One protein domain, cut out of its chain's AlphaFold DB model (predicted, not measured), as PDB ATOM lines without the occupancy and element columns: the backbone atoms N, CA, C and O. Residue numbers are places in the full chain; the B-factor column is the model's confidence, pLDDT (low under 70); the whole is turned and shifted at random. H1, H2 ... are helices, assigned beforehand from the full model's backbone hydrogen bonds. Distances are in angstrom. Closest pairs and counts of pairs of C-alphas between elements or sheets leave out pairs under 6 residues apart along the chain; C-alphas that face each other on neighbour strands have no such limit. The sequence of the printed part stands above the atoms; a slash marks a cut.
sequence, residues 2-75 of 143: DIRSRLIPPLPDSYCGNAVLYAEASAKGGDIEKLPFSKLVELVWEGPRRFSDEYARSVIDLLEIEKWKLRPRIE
ATOM      1  N   ASP A   2      -3.485  29.391  53.823       93.94
ATOM      2  CA  ASP A   2      -3.340  30.686  54.494       93.94
ATOM      3  C   ASP A   2      -2.112  31.449  53.963       93.94
ATOM      4  O   ASP A   2      -1.008  30.893  53.936       93.94
ATOM      5  N   ILE A   3      -2.312  32.696  53.527       95.12
ATOM      6  CA  ILE A   3      -1.247  33.564  53.002       95.12
ATOM      7  C   ILE A   3      -0.806  34.662  53.979       95.12
ATOM      8  O   ILE A   3       0.127  35.395  53.653       95.12
ATOM      9  N   ARG A   4      -1.411  34.784  55.172       95.69
ATOM     10  CA  ARG A   4      -1.131  35.884  56.123       95.69
ATOM     11  C   ARG A   4       0.355  36.053  56.424       95.69
ATOM     12  O   ARG A   4       0.878  37.156  56.313       95.69
ATOM     13  N   SER A   5       1.035  34.952  56.736       94.44
ATOM     14  CA  SER A   5       2.464  34.941  57.067       94.44
ATOM     15  C   SER A   5       3.390  34.892  55.845       94.44
ATOM     16  O   SER A   5       4.605  34.844  56.011       94.44
ATOM     17  N   ARG A   6       2.837  34.800  54.628       93.12
ATOM     18  CA  ARG A   6       3.605  34.669  53.375       93.12
ATOM     19  C   ARG A   6       3.764  35.985  52.631       93.12
ATOM     20  O   ARG A   6       4.640  36.083  51.779       93.12
ATOM     21  N   LEU A   7       2.909  36.956  52.932       95.38
ATOM     22  CA  LEU A   7       3.010  38.298  52.387       95.38
ATOM     23  C   LEU A   7       4.168  39.059  53.043       95.38
ATOM     24  O   LEU A   7       4.548  38.783  54.181       95.38
ATOM     25  N   ILE A   8       4.725  40.017  52.311       96.44
ATOM     26  CA  ILE A   8       5.795  40.905  52.765       96.44
ATOM     27  C   ILE A   8       5.313  42.355  52.569       96.44
ATOM     28  O   ILE A   8       5.148  42.788  51.425       96.44
ATOM     29  N   PRO A   9       5.060  43.114  53.655       96.44
ATOM     30  CA  PRO A   9       5.062  42.667  55.054       96.44
ATOM     31  C   PRO A   9       3.927  41.661  55.348       96.44
ATOM     32  O   PRO A   9       2.908  41.676  54.649       96.44
ATOM     33  N   PRO A  10       4.077  40.801  56.377       97.25
ATOM     34  CA  PRO A  10       3.030  39.860  56.762       97.25
ATOM     35  C   PRO A  10       1.787  40.602  57.251       97.25
ATOM     36  O   PRO A  10       1.871  41.708  57.795       97.25
ATOM     37  N   LEU A  11       0.622  39.981  57.069       96.94
ATOM     38  CA  LEU A  11      -0.616  40.506  57.637       96.94
ATOM     39  C   LEU A  11      -0.570  40.411  59.168       96.94
ATOM     40  O   LEU A  11      -0.020  39.443  59.696       96.94
ATOM     41  N   PRO A  12      -1.160  41.382  59.885       96.94
ATOM     42  CA  PRO A  12      -1.202  41.341  61.339       96.94
ATOM     43  C   PRO A  12      -2.053  40.165  61.824       96.94
ATOM     44  O   PRO A  12      -3.046  39.804  61.188       96.94
ATOM     45  N   ASP A  13      -1.728  39.634  63.002       93.62
ATOM     46  CA  ASP A  13      -2.496  38.550  63.637       93.62
ATOM     47  C   ASP A  13      -3.970  38.930  63.858       93.62
ATOM     48  O   ASP A  13      -4.857  38.081  63.828       93.62
ATOM     49  N   SER A  14      -4.250  40.227  64.013       95.75
ATOM     50  CA  SER A  14      -5.598  40.782  64.155       95.75
ATOM     51  C   SER A  14      -6.344  40.982  62.827       95.75
ATOM     52  O   SER A  14      -7.388  41.635  62.810       95.75
ATOM     53  N   TYR A  15      -5.813  40.514  61.692       96.94
ATOM     54  CA  TYR A  15      -6.453  40.685  60.387       96.94
ATOM     55  C   TYR A  15      -7.774  39.902  60.296       96.94
ATOM     56  O   TYR A  15      -7.798  38.679  60.127       96.94
ATOM     57  N   CYS A  16      -8.885  40.639  60.327       95.56
ATOM     58  CA  CYS A  16     -10.250  40.114  60.252       95.56
ATOM     59  C   CYS A  16     -10.797  40.124  58.814       95.56
ATOM     60  O   CYS A  16     -11.793  40.782  58.520       95.56
ATOM     61  N   GLY A  17     -10.140  39.402  57.906       95.44
ATOM     62  CA  GLY A  17     -10.579  39.246  56.518       95.44
ATOM     63  C   GLY A  17     -10.178  37.902  55.907       95.44
ATOM     64  O   GLY A  17      -9.592  37.041  56.572       95.44
ATOM     65  N   ASN A  18     -10.481  37.721  54.621       94.69
ATOM     66  CA  ASN A  18     -10.096  36.526  53.872       94.69
ATOM     67  C   ASN A  18      -8.656  36.645  53.365       94.69
ATOM     68  O   ASN A  18      -8.329  37.553  52.611       94.69
ATOM     69  N   ALA A  19      -7.810  35.689  53.742       95.12
ATOM     70  CA  ALA A  19      -6.424  35.580  53.291       95.12
ATOM     71  C   ALA A  19      -6.111  34.120  52.935       95.12
ATOM     72  O   ALA A  19      -5.188  33.505  53.469       95.12
ATOM     73  N   VAL A  20      -6.945  33.536  52.071       92.75
ATOM     74  CA  VAL A  20      -6.834  32.136  51.655       92.75
ATOM     75  C   VAL A  20      -6.805  32.043  50.135       92.75
ATOM     76  O   VAL A  20      -7.715  32.535  49.476       92.75
ATOM     77  N   LEU A  21      -5.790  31.370  49.588       91.50
ATOM     78  CA  LEU A  21      -5.667  31.063  48.156       91.50
ATOM     79  C   LEU A  21      -5.593  29.548  47.913       91.50
ATOM     80  O   LEU A  21      -5.216  28.783  48.807       91.50
ATOM     81  N   TYR A  22      -5.959  29.099  46.711       90.25
ATOM     82  CA  TYR A  22      -5.881  27.688  46.327       90.25
ATOM     83  C   TYR A  22      -4.448  27.304  45.969       90.25
ATOM     84  O   TYR A  22      -3.869  27.869  45.051       90.25
ATOM     85  N   ALA A  23      -3.897  26.322  46.678       91.25
ATOM     86  CA  ALA A  23      -2.683  25.647  46.247       91.25
ATOM     87  C   ALA A  23      -3.082  24.442  45.400       91.25
ATOM     88  O   ALA A  23      -3.861  23.609  45.861       91.25
ATOM     89  N   GLU A  24      -2.572  24.374  44.177       89.62
ATOM     90  CA  GLU A  24      -2.879  23.297  43.242       89.62
ATOM     91  C   GLU A  24      -1.769  22.243  43.248       89.62
ATOM     92  O   GLU A  24      -0.582  22.570  43.292       89.62
ATOM     93  N   ALA A  25      -2.180  20.983  43.144       91.81
ATOM     94  CA  ALA A  25      -1.350  19.889  42.676       91.81
ATOM     95  C   ALA A  25      -2.108  19.171  41.555       91.81
ATOM     96  O   ALA A  25      -3.303  18.905  41.689       91.81
ATOM     97  N   SER A  26      -1.423  18.868  40.456       90.88
ATOM     98  CA  SER A  26      -2.020  18.206  39.298       90.88
ATOM     99  C   SER A  26      -1.093  17.132  38.732       90.88
ATOM    100  O   SER A  26       0.133  17.250  38.743       90.88
ATOM    101  N   ALA A  27      -1.703  16.044  38.271       91.44
ATOM    102  CA  ALA A  27      -1.052  14.905  37.639       91.44
ATOM    103  C   ALA A  27      -2.035  14.258  36.656       91.44
ATOM    104  O   ALA A  27      -3.251  14.427  36.775       91.44
ATOM    105  N   LYS A  28      -1.532  13.504  35.674       91.31
ATOM    106  CA  LYS A  28      -2.405  12.720  34.793       91.31
ATOM    107  C   LYS A  28      -2.978  11.545  35.580       91.31
ATOM    108  O   LYS A  28      -2.230  10.861  36.270       91.31
ATOM    109  N   GLY A  29      -4.275  11.263  35.426       86.38
ATOM    110  CA  GLY A  29      -4.954  10.201  36.182       86.38
ATOM    111  C   GLY A  29      -4.241   8.846  36.113       86.38
ATOM    112  O   GLY A  29      -3.963   8.243  37.141       86.38
ATOM    113  N   GLY A  30      -3.827   8.422  34.913       87.94
ATOM    114  CA  GLY A  30      -3.099   7.161  34.724       87.94
ATOM    115  C   GLY A  30      -1.654   7.144  35.243       87.94
ATOM    116  O   GLY A  30      -1.039   6.079  35.249       87.94
ATOM    117  N   ASP A  31      -1.102   8.291  35.646       89.94
ATOM    118  CA  ASP A  31       0.220   8.378  36.272       89.94
ATOM    119  C   ASP A  31       0.111   8.318  37.801       89.94
ATOM    120  O   ASP A  31       1.010   7.782  38.443       89.94
ATOM    121  N   ILE A  32      -0.996   8.798  38.390       90.06
ATOM    122  CA  ILE A  32      -1.213   8.804  39.848       90.06
ATOM    123  C   ILE A  32      -1.069   7.394  40.432       90.06
ATOM    124  O   ILE A  32      -0.371   7.220  41.425       90.06
ATOM    125  N   GLU A  33      -1.654   6.385  39.784       87.12
ATOM    126  CA  GLU A  33      -1.588   4.983  40.233       87.12
ATOM    127  C   GLU A  33      -0.197   4.350  40.076       87.12
ATOM    128  O   GLU A  33       0.117   3.357  40.728       87.12
ATOM    129  N   LYS A  34       0.648   4.903  39.200       91.62
ATOM    130  CA  LYS A  34       1.985   4.364  38.898       91.62
ATOM    131  C   LYS A  34       3.078   5.004  39.744       91.62
ATOM    132  O   LYS A  34       4.178   4.459  39.843       91.62
ATOM    133  N   LEU A  35       2.817   6.189  40.291       91.94
ATOM    134  CA  LEU A  35       3.796   6.935  41.065       91.94
ATOM    135  C   LEU A  35       3.941   6.346  42.475       91.94
ATOM    136  O   LEU A  35       2.943   6.026  43.122       91.94
ATOM    137  N   PRO A  36       5.174   6.261  43.007       93.25
ATOM    138  CA  PRO A  36       5.378   5.951  44.415       93.25
ATOM    139  C   PRO A  36       4.648   6.956  45.313       93.25
ATOM    140  O   PRO A  36       4.616   8.151  45.011       93.25
ATOM    141  N   PHE A  37       4.150   6.504  46.466       91.50
ATOM    142  CA  PHE A  37       3.435   7.368  47.413       91.50
ATOM    143  C   PHE A  37       4.231   8.626  47.800       91.50
ATOM    144  O   PHE A  37       3.683   9.724  47.839       91.50
ATOM    145  N   SER A  38       5.548   8.503  47.997       94.75
ATOM    146  CA  SER A  38       6.425   9.646  48.288       94.75
ATOM    147  C   SER A  38       6.399  10.719  47.196       94.75
ATOM    148  O   SER A  38       6.447  11.906  47.510       94.75
ATOM    149  N   LYS A  39       6.262  10.323  45.925       94.38
ATOM    150  CA  LYS A  39       6.122  11.251  44.798       94.38
ATOM    151  C   LYS A  39       4.757  11.925  44.769       94.38
ATOM    152  O   LYS A  39       4.688  13.109  44.463       94.38
ATOM    153  N   LEU A  40       3.692  11.224  45.154       93.25
ATOM    154  CA  LEU A  40       2.369  11.839  45.318       93.25
ATOM    155  C   LEU A  40       2.380  12.898  46.431       93.25
ATOM    156  O   LEU A  40       1.864  13.999  46.243       93.25
ATOM    157  N   VAL A  41       3.026  12.598  47.561       94.44
ATOM    158  CA  VAL A  41       3.207  13.556  48.664       94.44
ATOM    159  C   VAL A  41       4.027  14.767  48.216       94.44
ATOM    160  O   VAL A  41       3.647  15.898  48.516       94.44
ATOM    161  N   GLU A  42       5.115  14.549  47.471       94.81
ATOM    162  CA  GLU A  42       5.943  15.625  46.912       94.81
ATOM    163  C   GLU A  42       5.114  16.561  46.019       94.81
ATOM    164  O   GLU A  42       5.156  17.771  46.216       94.81
ATOM    165  N   LEU A  43       4.281  16.024  45.118       93.81
ATOM    166  CA  LEU A  43       3.401  16.832  44.261       93.81
ATOM    167  C   LEU A  43       2.444  17.722  45.068       93.81
ATOM    168  O   LEU A  43       2.287  18.904  44.759       93.81
ATOM    169  N   VAL A  44       1.824  17.175  46.119       93.88
ATOM    170  CA  VAL A  44       0.929  17.944  46.999       93.88
ATOM    171  C   VAL A  44       1.703  19.003  47.783       93.88
ATOM    172  O   VAL A  44       1.202  20.110  47.966       93.88
ATOM    173  N   TRP A  45       2.919  18.695  48.235       93.88
ATOM    174  CA  TRP A  45       3.767  19.616  48.995       93.88
ATOM    175  C   TRP A  45       4.304  20.780  48.148       93.88
ATOM    176  O   TRP A  45       4.381  21.919  48.621       93.88
ATOM    177  N   GLU A  46       4.612  20.516  46.881       92.94
ATOM    178  CA  GLU A  46       5.073  21.511  45.914       92.94
ATOM    179  C   GLU A  46       4.048  22.629  45.682       92.94
ATOM    180  O   GLU A  46       4.424  23.801  45.594       92.94
ATOM    181  N   GLY A  47       2.751  22.301  45.668       89.94
ATOM    182  CA  GLY A  47       1.673  23.277  45.485       89.94
ATOM    183  C   GLY A  47       1.774  24.450  46.468       89.94
ATOM    184  O   GLY A  47       1.972  25.594  46.048       89.94
ATOM    185  N   PRO A  48       1.704  24.211  47.792       89.75
ATOM    186  CA  PRO A  48       1.884  25.261  48.779       89.75
ATOM    187  C   PRO A  48       3.286  25.865  48.824       89.75
ATOM    188  O   PRO A  48       3.440  27.023  49.222       89.75
ATOM    189  N   ARG A  49       4.329  25.111  48.459       90.31
ATOM    190  CA  ARG A  49       5.710  25.614  48.465       90.31
ATOM    191  C   ARG A  49       5.909  26.769  47.487       90.31
ATOM    192  O   ARG A  49       6.630  27.708  47.810       90.31
ATOM    193  N   ARG A  50       5.234  26.733  46.337       85.62
ATOM    194  CA  ARG A  50       5.341  27.753  45.279       85.62
ATOM    195  C   ARG A  50       4.784  29.131  45.648       85.62
ATOM    196  O   ARG A  50       5.067  30.093  44.944       85.62
ATOM    197  N   PHE A  51       4.008  29.249  46.726       87.69
ATOM    198  CA  PHE A  51       3.434  30.531  47.132       87.69
ATOM    199  C   PHE A  51       4.459  31.412  47.849       87.69
ATOM    200  O   PHE A  51       4.609  31.341  49.074       87.69
ATOM    201  N   SER A  52       5.131  32.253  47.071       92.25
ATOM    202  CA  SER A  52       5.839  33.442  47.545       92.25
ATOM    203  C   SER A  52       4.886  34.639  47.700       92.25
ATOM    204  O   SER A  52       3.740  34.584  47.244       92.25
ATOM    205  N   ASP A  53       5.365  35.728  48.313       95.44
ATOM    206  CA  ASP A  53       4.669  37.028  48.321       95.44
ATOM    207  C   ASP A  53       4.323  37.482  46.894       95.44
ATOM    208  O   ASP A  53       3.169  37.780  46.597       95.44
ATOM    209  N   GLU A  54       5.303  37.431  45.988       96.12
ATOM    210  CA  GLU A  54       5.137  37.797  44.580       96.12
ATOM    211  C   GLU A  54       4.054  36.957  43.891       96.12
ATOM    212  O   GLU A  54       3.172  37.502  43.227       96.12
ATOM    213  N   TYR A  55       4.060  35.637  44.100       93.81
ATOM    214  CA  TYR A  55       3.045  34.756  43.523       93.81
ATOM    215  C   TYR A  55       1.647  35.070  44.075       93.81
ATOM    216  O   TYR A  55       0.682  35.129  43.315       93.81
ATOM    217  N   ALA A  56       1.524  35.314  45.385       94.00
ATOM    218  CA  ALA A  56       0.247  35.672  45.998       94.00
ATOM    219  C   ALA A  56      -0.308  36.993  45.435       94.00
ATOM    220  O   ALA A  56      -1.497  37.065  45.122       94.00
ATOM    221  N   ARG A  57       0.546  38.007  45.251       95.19
ATOM    222  CA  ARG A  57       0.169  39.292  44.639       95.19
ATOM    223  C   ARG A  57      -0.218  39.138  43.173       95.19
ATOM    224  O   ARG A  57      -1.268  39.632  42.783       95.19
ATOM    225  N   SER A  58       0.539  38.355  42.405       94.88
ATOM    226  CA  SER A  58       0.211  38.055  41.007       94.88
ATOM    227  C   SER A  58      -1.159  37.379  40.859       94.88
ATOM    228  O   SER A  58      -1.924  37.724  39.960       94.88
ATOM    229  N   VAL A  59      -1.512  36.457  41.764       92.62
ATOM    230  CA  VAL A  59      -2.851  35.844  41.782       92.62
ATOM    231  C   VAL A  59      -3.934  36.882  42.086       92.62
ATOM    232  O   VAL A  59      -4.990  36.846  41.460       92.62
ATOM    233  N   ILE A  60      -3.691  37.810  43.016       92.50
ATOM    234  CA  ILE A  60      -4.635  38.896  43.329       92.50
ATOM    235  C   ILE A  60      -4.836  39.809  42.111       92.50
ATOM    236  O   ILE A  60      -5.979  40.084  41.752       92.50
ATOM    237  N   ASP A  61      -3.755  40.204  41.437       95.62
ATOM    238  CA  ASP A  61      -3.817  41.044  40.235       95.62
ATOM    239  C   ASP A  61      -4.592  40.349  39.106       95.62
ATOM    240  O   ASP A  61      -5.452  40.954  38.463       95.62
ATOM    241  N   LEU A  62      -4.346  39.049  38.899       93.81
ATOM    242  CA  LEU A  62      -5.094  38.242  37.937       93.81
ATOM    243  C   LEU A  62      -6.590  38.201  38.275       93.81
ATOM    244  O   LEU A  62      -7.427  38.341  37.384       93.81
ATOM    245  N   LEU A  63      -6.944  38.020  39.549       92.75
ATOM    246  CA  LEU A  63      -8.342  38.018  39.982       92.75
ATOM    247  C   LEU A  63      -9.018  39.371  39.741       92.75
ATOM    248  O   LEU A  63     -10.184  39.386  39.346       92.75
ATOM    249  N   GLU A  64      -8.301  40.480  39.920       94.69
ATOM    250  CA  GLU A  64      -8.814  41.826  39.645       94.69
ATOM    251  C   GLU A  64      -9.057  42.043  38.141       94.69
ATOM    252  O   GLU A  64     -10.138  42.491  37.748       94.69
ATOM    253  N   ILE A  65      -8.110  41.633  37.286       96.31
ATOM    254  CA  ILE A  65      -8.253  41.669  35.816       96.31
ATOM    255  C   ILE A  65      -9.481  40.863  35.373       96.31
ATOM    256  O   ILE A  65     -10.305  41.340  34.586       96.31
ATOM    257  N   GLU A  66      -9.651  39.670  35.940       94.38
ATOM    258  CA  GLU A  66     -10.784  38.778  35.678       94.38
ATOM    259  C   GLU A  66     -12.076  39.208  36.402       94.38
ATOM    260  O   GLU A  66     -13.087  38.496  36.373       94.38
ATOM    261  N   LYS A  67     -12.079  40.372  37.068       93.44
ATOM    262  CA  LYS A  67     -13.217  40.930  37.822       93.44
ATOM    263  C   LYS A  67     -13.814  39.932  38.814       93.44
ATOM    264  O   LYS A  67     -15.037  39.840  38.951       93.44
ATOM    265  N   TRP A  68     -12.960  39.141  39.456       87.19
ATOM    266  CA  TRP A  68     -13.324  38.110  40.431       87.19
ATOM    267  C   TRP A  68     -14.235  37.003  39.863       87.19
ATOM    268  O   TRP A  68     -14.916  36.272  40.596       87.19
ATOM    269  N   LYS A  69     -14.258  36.849  38.532       87.94
ATOM    270  CA  LYS A  69     -15.045  35.821  37.835       87.94
ATOM    271  C   LYS A  69     -14.265  34.545  37.569       87.94
ATOM    272  O   LYS A  69     -14.895  33.528  37.285       87.94
ATOM    273  N   LEU A  70     -12.940  34.568  37.712       85.88
ATOM    274  CA  LEU A  70     -12.126  33.369  37.572       85.88
ATOM    275  C   LEU A  70     -12.621  32.293  38.549       85.88
ATOM    276  O   LEU A  70     -12.854  32.545  39.736       85.88
ATOM    277  N   ARG A  71     -12.839  31.088  38.026       80.50
ATOM    278  CA  ARG A  71     -13.170  29.901  38.811       80.50
ATOM    279  C   ARG A  71     -12.083  28.874  38.531       80.50
ATOM    280  O   ARG A  71     -11.974  28.445  37.382       80.50
ATOM    281  N   PRO A  72     -11.259  28.498  39.522       79.56
ATOM    282  CA  PRO A  72     -10.307  27.419  39.313       79.56
ATOM    283  C   PRO A  72     -11.078  26.142  38.974       79.56
ATOM    284  O   PRO A  72     -12.107  25.843  39.589       79.56
ATOM    285  N   ARG A  73     -10.588  25.389  37.989       83.75
ATOM    286  CA  ARG A  73     -11.070  24.031  37.741       83.75
ATOM    287  C   ARG A  73     -10.556  23.157  38.880       83.75
ATOM    288  O   ARG A  73      -9.367  22.873  38.950       83.75
ATOM    289  N   ILE A  74     -11.451  22.785  39.787       85.44
ATOM    290  CA  ILE A  74     -11.142  21.943  40.941       85.44
ATOM    291  C   ILE A  74     -11.806  20.592  40.707       85.44
ATOM    292  O   ILE A  74     -13.029  20.499  40.745       85.44
ATOM    293  N   GLU A  75     -10.994  19.564  40.467       89.81
ATOM    294  CA  GLU A  75     -11.474  18.180  40.360       89.81
ATOM    295  C   GLU A  75     -11.746  17.585  41.752       89.81
ATOM    296  O   GLU A  75     -12.703  16.846  41.944       89.81
TER     297      GLU A  75
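What this domain is: This is residues 2 to 75 of the 143 residues of an uncharacterized protein of Erythranthe guttata (UniProt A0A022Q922). An open, loose L of two helices, H2 and H3, joined near their ends without touching: H2 runs along the long axis of the domain and H3 stands across it at one end. A long stretch with no named element, residues 2 to 28, loops beyond the corner of the L and then comes back alongside H2 with residues 23 to 28, to the short helix H1 near the far end of H2, while residues 66 to 75 fold back from the end of H3. The printed part has 74 residues, with three named helices in the order H1, H2, H3 and no named strand. The class is all helix, though under half of the residues, 30 of the 74, are in named elements. The whole is loose, with a radius of gyration of the C-alphas of 15.1 A, and elongated, spanning 43 by 27 by 20 A.

Where its parts are: The printed part begins at Asp 2, with its C-alpha at (-3.340, 30.686, 54.494), and residues 2 to 28 hold no named element. H1 is residues 29 to 32, a helix of four residues that begins with C-alpha 29 at (-4.954, 10.201, 36.182). H2 is residues 37 to 49, 18.4 A from first to last C-alpha; along it the y coordinate of the C-alpha goes from 7.368 at Phe 37 to 25.614 at Arg 49. H3 is residues 53 to 65, 18.6 A long, and ends with C-alpha 65 at (-8.253, 41.669, 35.816). Residues 66 to 75 follow it.

How they stand to each other: H1 and H2 are close but not clearly touching, with 1 pair of C-alphas within 8 A. Their closest C-alphas are those of Ile 32 and Leu 40, 7.2 A apart, and their centres are 14.5 A apart. H2 and H3 are apart, though they follow each other in the chain. H1 and H3 are apart too. In H3 every O i to N i+4 pair is within hydrogen-bond range, and in H2 7 of 9 are. H1 is too short for such a pair; its 1 pair of O i and N i+3 is within range.

The domain as a whole: The two C-alphas farthest apart are those of Ser 14 and Lys 34, at 45.0 A. The C-alphas of Asp 2 and Glu 75, the first and last printed residues, are 20.6 A apart. The link from H1 to H2, of 4 residues, and the link from H2 to H3, of 3 residues, are tight. The printed part has no cut. Its mean pLDDT is 92.3, and no printed residue is under 70 in this model.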